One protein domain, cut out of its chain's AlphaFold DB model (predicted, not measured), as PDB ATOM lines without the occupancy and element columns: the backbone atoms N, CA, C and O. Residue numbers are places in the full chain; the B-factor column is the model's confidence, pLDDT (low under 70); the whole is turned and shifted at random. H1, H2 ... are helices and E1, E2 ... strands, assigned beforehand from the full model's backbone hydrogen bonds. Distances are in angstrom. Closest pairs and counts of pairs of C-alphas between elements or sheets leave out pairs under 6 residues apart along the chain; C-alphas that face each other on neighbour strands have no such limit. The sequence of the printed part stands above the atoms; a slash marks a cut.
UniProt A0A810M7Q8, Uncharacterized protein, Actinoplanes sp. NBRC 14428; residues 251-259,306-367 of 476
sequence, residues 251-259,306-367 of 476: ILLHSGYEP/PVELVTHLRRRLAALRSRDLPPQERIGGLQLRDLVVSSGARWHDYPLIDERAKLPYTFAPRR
ATOM      1  N   ILE A 251     135.665 115.639 109.099       86.56
ATOM      2  CA  ILE A 251     135.732 115.957 107.674       86.56
ATOM      3  C   ILE A 251     136.655 114.939 106.993       86.56
ATOM      4  O   ILE A 251     137.756 114.675 107.466       86.56
ATOM      5  N   LEU A 252     136.202 114.356 105.883       86.88
ATOM      6  CA  LEU A 252     136.982 113.462 105.029       86.88
ATOM      7  C   LEU A 252     136.975 114.003 103.600       86.88
ATOM      8  O   LEU A 252     135.929 114.043 102.946       86.88
ATOM      9  N   LEU A 253     138.156 114.371 103.108       86.44
ATOM     10  CA  LEU A 253     138.359 114.722 101.708       86.44
ATOM     11  C   LEU A 253     138.968 113.535 100.964       86.44
ATOM     12  O   LEU A 253     139.968 112.977 101.407       86.44
ATOM     13  N   HIS A 254     138.380 113.160  99.829       84.00
ATOM     14  CA  HIS A 254     138.897 112.083  98.983       84.00
ATOM     15  C   HIS A 254     139.226 112.579  97.573       84.00
ATOM     16  O   HIS A 254     138.528 113.419  97.003       84.00
ATOM     17  N   SER A 255     140.264 112.012  96.970       79.75
ATOM     18  CA  SER A 255     140.598 112.197  95.556       79.75
ATOM     19  C   SER A 255     140.426 110.873  94.813       79.75
ATOM     20  O   SER A 255     140.899 109.841  95.277       79.75
ATOM     21  N   GLY A 256     139.763 110.891  93.653       73.75
ATOM     22  CA  GLY A 256     139.555 109.693  92.830       73.75
ATOM     23  C   GLY A 256     138.371 108.812  93.257       73.75
ATOM     24  O   GLY A 256     137.539 109.209  94.076       73.75
ATOM     25  N   TYR A 257     138.282 107.622  92.652       64.38
ATOM     26  CA  TYR A 257     137.158 106.678  92.790       64.38
ATOM     27  C   TYR A 257     137.375 105.616  93.889       64.38
ATOM     28  O   TYR A 257     136.682 104.603  93.927       64.38
ATOM     29  N   GLU A 258     138.322 105.837  94.804       68.44
ATOM     30  CA  GLU A 258     138.650 104.903  95.890       68.44
ATOM     31  C   GLU A 258     138.282 105.486  97.271       68.44
ATOM     32  O   GLU A 258     139.152 105.827  98.064       68.44
ATOM     33  N   PRO A 259     136.988 105.624  97.617       65.38
ATOM     34  CA  PRO A 259     136.569 106.187  98.907       65.38
ATOM     35  C   PRO A 259     136.735 105.210 100.087       65.38
ATOM     36  O   PRO A 259     136.543 105.596 101.236       65.38
ATOM     37  N   PRO A 306     118.344 116.644 103.253       80.31
ATOM     38  CA  PRO A 306     119.424 115.770 103.696       80.31
ATOM     39  C   PRO A 306     119.637 115.817 105.215       80.31
ATOM     40  O   PRO A 306     120.035 114.809 105.803       80.31
ATOM     41  N   VAL A 307     119.367 116.950 105.873       83.56
ATOM     42  CA  VAL A 307     119.551 117.089 107.325       83.56
ATOM     43  C   VAL A 307     118.496 116.286 108.076       83.56
ATOM     44  O   VAL A 307     118.822 115.578 109.038       83.56
ATOM     45  N   GLU A 308     117.245 116.353 107.626       85.81
ATOM     46  CA  GLU A 308     116.150 115.569 108.187       85.81
ATOM     47  C   GLU A 308     116.398 114.069 108.005       85.81
ATOM     48  O   GLU A 308     116.321 113.312 108.980       85.81
ATOM     49  N   LEU A 309     116.805 113.650 106.800       85.12
ATOM     50  CA  LEU A 309     117.130 112.257 106.500       85.12
ATOM     51  C   LEU A 309     118.243 111.727 107.412       85.12
ATOM     52  O   LEU A 309     118.068 110.702 108.071       85.12
ATOM     53  N   VAL A 310     119.378 112.428 107.501       85.31
ATOM     54  CA  VAL A 310     120.507 112.014 108.352       85.31
ATOM     55  C   VAL A 310     120.095 111.970 109.824       85.31
ATOM     56  O   VAL A 310     120.461 111.041 110.548       85.31
ATOM     57  N   THR A 311     119.284 112.927 110.280       87.94
ATOM     58  CA  THR A 311     118.772 112.957 111.658       87.94
ATOM     59  C   THR A 311     117.835 111.782 111.939       87.94
ATOM     60  O   THR A 311     117.899 111.174 113.013       87.94
ATOM     61  N   HIS A 312     116.975 111.427 110.985       88.50
ATOM     62  CA  HIS A 312     116.103 110.261 111.075       88.50
ATOM     63  C   HIS A 312     116.911 108.955 111.107       88.50
ATOM     64  O   HIS A 312     116.745 108.151 112.028       88.50
ATOM     65  N   LEU A 313     117.848 108.776 110.170       89.12
ATOM     66  CA  LEU A 313     118.731 107.606 110.110       89.12
ATOM     67  C   LEU A 313     119.538 107.445 111.397       89.12
ATOM     68  O   LEU A 313     119.594 106.353 111.957       89.12
ATOM     69  N   ARG A 314     120.102 108.536 111.924       88.75
ATOM     70  CA  ARG A 314     120.832 108.525 113.194       88.75
ATOM     71  C   ARG A 314     119.965 108.018 114.343       88.75
ATOM     72  O   ARG A 314     120.443 107.213 115.138       88.75
ATOM     73  N   ARG A 315     118.709 108.471 114.441       90.25
ATOM     74  CA  ARG A 315     117.769 107.998 115.472       90.25
ATOM     75  C   ARG A 315     117.503 106.497 115.338       90.25
ATOM     76  O   ARG A 315     117.610 105.782 116.330       90.25
ATOM     77  N   ARG A 316     117.222 106.011 114.125       89.44
ATOM     78  CA  ARG A 316     116.945 104.585 113.865       89.44
ATOM     79  C   ARG A 316     118.166 103.699 114.116       89.44
ATOM     80  O   ARG A 316     118.045 102.687 114.794       89.44
ATOM     81  N   LEU A 317     119.350 104.104 113.660       89.75
ATOM     82  CA  LEU A 317     120.595 103.375 113.924       89.75
ATOM     83  C   LEU A 317     120.952 103.379 115.415       89.75
ATOM     84  O   LEU A 317     121.404 102.368 115.939       89.75
ATOM     85  N   ALA A 318     120.708 104.485 116.128       88.62
ATOM     86  CA  ALA A 318     120.925 104.539 117.573       88.62
ATOM     87  C   ALA A 318     120.009 103.565 118.328       88.62
ATOM     88  O   ALA A 318     120.435 102.997 119.335       88.62
ATOM     89  N   ALA A 319     118.788 103.341 117.831       88.81
ATOM     90  CA  ALA A 319     117.854 102.381 118.408       88.81
ATOM     91  C   ALA A 319     118.377 100.937 118.326       88.81
ATOM     92  O   ALA A 319     118.165 100.189 119.269       88.81
ATOM     93  N   LEU A 320     119.159 100.573 117.297       89.31
ATOM     94  CA  LEU A 320     119.770  99.233 117.161       89.31
ATOM     95  C   LEU A 320     120.795  98.892 118.259       89.31
ATOM     96  O   LEU A 320     121.219  97.744 118.399       89.31
ATOM     97  N   ARG A 321     121.216  99.892 119.042       87.19
ATOM     98  CA  ARG A 321     122.087  99.719 120.211       87.19
ATOM     99  C   ARG A 321     121.296  99.437 121.497       87.19
ATOM    100  O   ARG A 321     121.919  99.158 122.524       87.19
ATOM    101  N   SER A 322     119.966  99.576 121.496       85.06
ATOM    102  CA  SER A 322     119.157  99.473 122.716       85.06
ATOM    103  C   SER A 322     119.291  98.090 123.360       85.06
ATOM    104  O   SER A 322     119.517  97.078 122.692       85.06
ATOM    105  N   ARG A 323     119.205  98.040 124.694       82.25
ATOM    106  CA  ARG A 323     119.238  96.765 125.433       82.25
ATOM    107  C   ARG A 323     117.908  96.017 125.364       82.25
ATOM    108  O   ARG A 323     117.904  94.834 125.683       82.25
ATOM    109  N   ASP A 324     116.855  96.701 124.926       85.19
ATOM    110  CA  ASP A 324     115.488  96.189 124.817       85.19
ATOM    111  C   ASP A 324     115.303  95.285 123.587       85.19
ATOM    112  O   ASP A 324     114.360  94.502 123.529       85.19
ATOM    113  N   LEU A 325     116.220  95.366 122.615       86.81
ATOM    114  CA  LEU A 325     116.248  94.482 121.453       86.81
ATOM    115  C   LEU A 325     116.770  93.078 121.812       86.81
ATOM    116  O   LEU A 325     117.714  92.953 122.608       86.81
ATOM    117  N   PRO A 326     116.237  92.020 121.165       87.44
ATOM    118  CA  PRO A 326     116.798  90.676 121.235       87.44
ATOM    119  C   PRO A 326     118.300  90.661 120.892       87.44
ATOM    120  O   PRO A 326     118.750  91.438 120.044       87.44
ATOM    121  N   PRO A 327     119.106  89.762 121.490       83.75
ATOM    122  CA  PRO A 327     120.552  89.708 121.259       83.75
ATOM    123  C   PRO A 327     120.968  89.592 119.785       83.75
ATOM    124  O   PRO A 327     122.039  90.070 119.431       83.75
ATOM    125  N   GLN A 328     120.140  88.960 118.951       84.75
ATOM    126  CA  GLN A 328     120.378  88.737 117.523       84.75
ATOM    127  C   GLN A 328     120.131  89.990 116.670       84.75
ATOM    128  O   GLN A 328     120.701  90.113 115.591       84.75
ATOM    129  N   GLU A 329     119.298  90.914 117.151       84.06
ATOM    130  CA  GLU A 329     118.944  92.163 116.460       84.06
ATOM    131  C   GLU A 329     119.747  93.360 116.984       84.06
ATOM    132  O   GLU A 329     119.801  94.423 116.364       84.06
ATOM    133  N   ARG A 330     120.405  93.187 118.134       87.00
ATOM    134  CA  ARG A 330     121.218  94.210 118.780       87.00
ATOM    135  C   ARG A 330     122.641  94.222 118.237       87.00
ATOM    136  O   ARG A 330     123.370  93.235 118.328       87.00
ATOM    137  N   ILE A 331     123.105  95.397 117.825       84.94
ATOM    138  CA  ILE A 331     124.500  95.596 117.421       84.94
ATOM    139  C   ILE A 331     125.306  96.093 118.627       84.94
ATOM    140  O   ILE A 331     125.324  97.279 118.967       84.94
ATOM    141  N   GLY A 332     125.976  95.157 119.305       78.75
ATOM    142  CA  GLY A 332     126.885  95.462 120.410       78.75
ATOM    143  C   GLY A 332     128.072  96.312 119.947       78.75
ATOM    144  O   GLY A 332     128.707  96.003 118.946       78.75
ATOM    145  N   GLY A 333     128.377  97.390 120.675       77.19
ATOM    146  CA  GLY A 333     129.518  98.258 120.359       77.19
ATOM    147  C   GLY A 333     129.299  99.231 119.195       77.19
ATOM    148  O   GLY A 333     130.262  99.859 118.762       77.19
ATOM    149  N   LEU A 334     128.062  99.400 118.707       83.44
ATOM    150  CA  LEU A 334     127.744 100.387 117.671       83.44
ATOM    151  C   LEU A 334     128.105 101.811 118.130       83.44
ATOM    152  O   LEU A 334     127.570 102.318 119.123       83.44
ATOM    153  N   GLN A 335     128.986 102.463 117.372       78.50
ATOM    154  CA  GLN A 335     129.352 103.865 117.549       78.50
ATOM    155  C   GLN A 335     128.856 104.682 116.358       78.50
ATOM    156  O   GLN A 335     129.086 104.321 115.207       78.50
ATOM    157  N   LEU A 336     128.180 105.793 116.644       81.94
ATOM    158  CA  LEU A 336     127.705 106.729 115.631       81.94
ATOM    159  C   LEU A 336     128.600 107.963 115.649       81.94
ATOM    160  O   LEU A 336     128.690 108.643 116.673       81.94
ATOM    161  N   ARG A 337     129.238 108.252 114.516       78.69
ATOM    162  CA  ARG A 337     129.997 109.484 114.278       78.69
ATOM    163  C   ARG A 337     129.353 110.216 113.108       78.69
ATOM    164  O   ARG A 337     128.952 109.582 112.136       78.69
ATOM    165  N   ASP A 338     129.245 111.534 113.222       81.50
ATOM    166  CA  ASP A 338     128.910 112.362 112.066       81.50
ATOM    167  C   ASP A 338     130.183 112.512 111.231       81.50
ATOM    168  O   ASP A 338     131.248 112.745 111.799       81.50
ATOM    169  N   LEU A 339     130.078 112.345 109.916       82.88
ATOM    170  CA  LEU A 339     131.196 112.468 108.986       82.88
ATOM    171  C   LEU A 339     130.731 113.246 107.755       82.88
ATOM    172  O   LEU A 339     129.750 112.872 107.115       82.88
ATOM    173  N   VAL A 340     131.440 114.320 107.428       85.06
ATOM    174  CA  VAL A 340     131.255 115.101 106.208       85.06
ATOM    175  C   VAL A 340     132.243 114.578 105.177       85.06
ATOM    176  O   VAL A 340     133.450 114.745 105.332       85.06
ATOM    177  N   VAL A 341     131.736 113.922 104.135       84.31
ATOM    178  CA  VAL A 341     132.557 113.373 103.048       84.31
ATOM    179  C   VAL A 341     132.436 114.269 101.828       84.31
ATOM    180  O   VAL A 341     131.332 114.631 101.424       84.31
ATOM    181  N   SER A 342     133.571 114.625 101.242       84.75
ATOM    182  CA  SER A 342     133.623 115.544 100.115       84.75
ATOM    183  C   SER A 342     134.780 115.217  99.172       84.75
ATOM    184  O   SER A 342     135.801 114.670  99.586       84.75
ATOM    185  N   SER A 343     134.654 115.595  97.897       82.12
ATOM    186  CA  SER A 343     135.782 115.529  96.967       82.12
ATOM    187  C   SER A 343     136.843 116.563  97.356       82.12
ATOM    188  O   SER A 343     136.515 117.722  97.589       82.12
ATOM    189  N   GLY A 344     138.102 116.133  97.413       76.38
ATOM    190  CA  GLY A 344     139.293 116.972  97.561       76.38
ATOM    191  C   GLY A 344     140.011 117.239  96.234       76.38
ATOM    192  O   GLY A 344     141.145 117.698  96.237       76.38
ATOM    193  N   ALA A 345     139.388 116.927  95.090       76.25
ATOM    194  CA  ALA A 345     139.993 117.151  93.771       76.25
ATOM    195  C   ALA A 345     140.033 118.638  93.365       76.25
ATOM    196  O   ALA A 345     140.749 119.005  92.435       76.25
ATOM    197  N   ARG A 346     139.252 119.492  94.037       74.38
ATOM    198  CA  ARG A 346     139.239 120.948  93.851       74.38
ATOM    199  C   ARG A 346     139.696 121.603  95.145       74.38
ATOM    200  O   ARG A 346     139.154 121.281  96.197       74.38
ATOM    201  N   TRP A 347     140.682 122.491  95.050       68.25
ATOM    202  CA  TRP A 347     141.295 123.118  96.221       68.25
ATOM    203  C   TRP A 347     141.123 124.640  96.299       68.25
ATOM    204  O   TRP A 347     141.187 125.178  97.395       68.25
ATOM    205  N   HIS A 348     140.862 125.316  95.175       71.38
ATOM    206  CA  HIS A 348     140.499 126.738  95.156       71.38
ATOM    207  C   HIS A 348     138.997 126.921  95.383       71.38
ATOM    208  O   HIS A 348     138.211 126.106  94.883       71.38
ATOM    209  N   ASP A 349     138.618 127.983  96.099       73.56
ATOM    210  CA  ASP A 349     137.230 128.367  96.383       73.56
ATOM    211  C   ASP A 349     136.417 127.256  97.074       73.56
ATOM    212  O   ASP A 349     135.188 127.178  96.955       73.56
ATOM    213  N   TYR A 350     137.099 126.341  97.776       78.44
ATOM    214  CA  TYR A 350     136.453 125.192  98.399       78.44
ATOM    215  C   TYR A 350     136.134 125.464  99.874       78.44
ATOM    216  O   TYR A 350     137.046 125.702 100.661       78.44
ATOM    217  N   PRO A 351     134.867 125.341 100.317       81.19
ATOM    218  CA  PRO A 351     134.445 125.790 101.648       81.19
ATOM    219  C   PRO A 351     135.021 124.968 102.812       81.19
ATOM    220  O   PRO A 351     134.896 125.369 103.965       81.19
ATOM    221  N   LEU A 352     135.602 123.797 102.527       83.56
ATOM    222  CA  LEU A 352     136.202 122.896 103.519       83.56
ATOM    223  C   LEU A 352     137.733 123.000 103.578       83.56
ATOM    224  O   LEU A 352     138.361 122.226 104.300       83.56
ATOM    225  N   ILE A 353     138.334 123.919 102.822       83.81
ATOM    226  CA  ILE A 353     139.780 124.124 102.781       83.81
ATOM    227  C   ILE A 353     140.081 125.531 103.292       83.81
ATOM    228  O   ILE A 353     139.469 126.506 102.869       83.81
ATOM    229  N   ASP A 354     141.024 125.620 104.220       82.00
ATOM    230  CA  ASP A 354     141.600 126.880 104.660       82.00
ATOM    231  C   ASP A 354     142.617 127.336 103.610       82.00
ATOM    232  O   ASP A 354     143.699 126.759 103.480       82.00
ATOM    233  N   GLU A 355     142.267 128.362 102.833       79.44
ATOM    234  CA  GLU A 355     143.124 128.886 101.764       79.44
ATOM    235  C   GLU A 355     144.414 129.529 102.287       79.44
ATOM    236  O   GLU A 355     145.435 129.515 101.595       79.44
ATOM    237  N   ARG A 356     144.404 130.061 103.518       80.25
ATOM    238  CA  ARG A 356     145.580 130.713 104.116       80.25
ATOM    239  C   ARG A 356     146.599 129.678 104.560       80.25
ATOM    240  O   ARG A 356     147.786 129.821 104.278       80.25
ATOM    241  N   ALA A 357     146.128 128.634 105.238       75.88
ATOM    242  CA  ALA A 357     146.976 127.534 105.683       75.88
ATOM    243  C   ALA A 357     147.251 126.507 104.571       75.88
ATOM    244  O   ALA A 357     148.148 125.680 104.721       75.88
ATOM    245  N   LYS A 358     146.482 126.547 103.471       80.56
ATOM    246  CA  LYS A 358     146.420 125.511 102.424       80.56
ATOM    247  C   LYS A 358     146.179 124.117 103.010       80.56
ATOM    248  O   LYS A 358     146.707 123.119 102.521       80.56
ATOM    249  N   LEU A 359     145.396 124.056 104.084       83.12
ATOM    250  CA  LEU A 359     145.095 122.839 104.826       83.12
ATOM    251  C   LEU A 359     143.584 122.620 104.871       83.12
ATOM    252  O   LEU A 359     142.824 123.580 104.979       83.12
ATOM    253  N   PRO A 360     143.115 121.369 104.808       84.06
ATOM    254  CA  PRO A 360     141.703 121.087 104.997       84.06
ATOM    255  C   PRO A 360     141.289 121.371 106.438       84.06
ATOM    256  O   PRO A 360     142.034 121.076 107.375       84.06
ATOM    257  N   TYR A 361     140.077 121.892 106.621       85.25
ATOM    258  CA  TYR A 361     139.487 121.960 107.948       85.25
ATOM    259  C   TYR A 361     139.288 120.554 108.507       85.25
ATOM    260  O   TYR A 361     138.916 119.615 107.799       85.25
ATOM    261  N   THR A 362     139.505 120.427 109.809       83.50
ATOM    262  CA  THR A 362     139.431 119.149 110.518       83.50
ATOM    263  C   THR A 362     138.030 118.884 111.063       83.50
ATOM    264  O   THR A 362     137.545 117.747 111.050       83.50
ATOM    265  N   PHE A 363     137.367 119.933 111.554       83.06
ATOM    266  CA  PHE A 363     136.105 119.811 112.262       83.06
ATOM    267  C   PHE A 363     135.025 120.748 111.722       83.06
ATOM    268  O   PHE A 363     135.233 121.948 111.576       83.06
ATOM    269  N   ALA A 364     133.840 120.191 111.495       80.81
ATOM    270  CA  ALA A 364     132.594 120.882 111.213       80.81
ATOM    271  C   ALA A 364     131.676 120.800 112.441       80.81
ATOM    272  O   ALA A 364     131.166 119.712 112.748       80.81
ATOM    273  N   PRO A 365     131.418 121.908 113.157       73.06
ATOM    274  CA  PRO A 365     130.516 121.887 114.289       73.06
ATOM    275  C   PRO A 365     129.098 121.622 113.814       73.06
ATOM    276  O   PRO A 365     128.629 122.117 112.783       73.06
ATOM    277  N   ARG A 366     128.362 120.880 114.635       64.75
ATOM    278  CA  ARG A 366     126.918 120.777 114.473       64.75
ATOM    279  C   ARG A 366     126.346 122.163 114.742       64.75
ATOM    280  O   ARG A 366     126.378 122.621 115.883       64.75
ATOM    281  N   ARG A 367     125.784 122.826 113.727       55.00
ATOM    282  CA  ARG A 367     124.875 123.949 113.979       55.00
ATOM    283  C   ARG A 367     123.744 123.410 114.858       55.00
ATOM    284  O   ARG A 367     122.858 122.714 114.369       55.00
TER     285      ARG A 367
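What this domain is: This is residues 251 to 259 and 306 to 367 of the 476 residues of an uncharacterized protein of Actinoplanes sp. NBRC 14428 (UniProt A0A810M7Q8). There is little regular structure here: an elongated run of loops holds a short ribbon of two parallel strands, E1 and E2, and one separate helix, H1. The loops around Pro 326 and Arg 356 make the two far ends. The printed part has 71 residues, 22 of them in named elements, in the order E1, H1, E2; the class is mixed. It is only just extended, close to loose, with a radius of gyration of the C-alphas of 16.9 A, and spans 51 by 29 by 20 A.

How they stand to each other: Start at E1, residues 251 to 254, parallel to E2, residues 340 to 343, at 25 degrees. Look for N 252 and O 340, 2.8 A apart, within hydrogen-bond range. In H1, residues 306 to 319, every O i to N i+4 pair is within that range.

Where its parts are: Find C-alpha 251 at (135.732, 115.957, 107.674), where E1 begins its 10.0 A. H1 runs 20.0 A from C-alpha 306 at (119.424, 115.770, 103.696). E2 runs 10.3 A to C-alpha 343 at (135.782, 115.529, 96.967).

The domain as a whole: Residues 260 to 305 are not printed; C-alphas 259 and 306 are 20.2 A apart across the cut. The link from H1 to E2 is long, 20 residues. Confidence is under 70 at residues 257 to 259, 347 and 366 to 367.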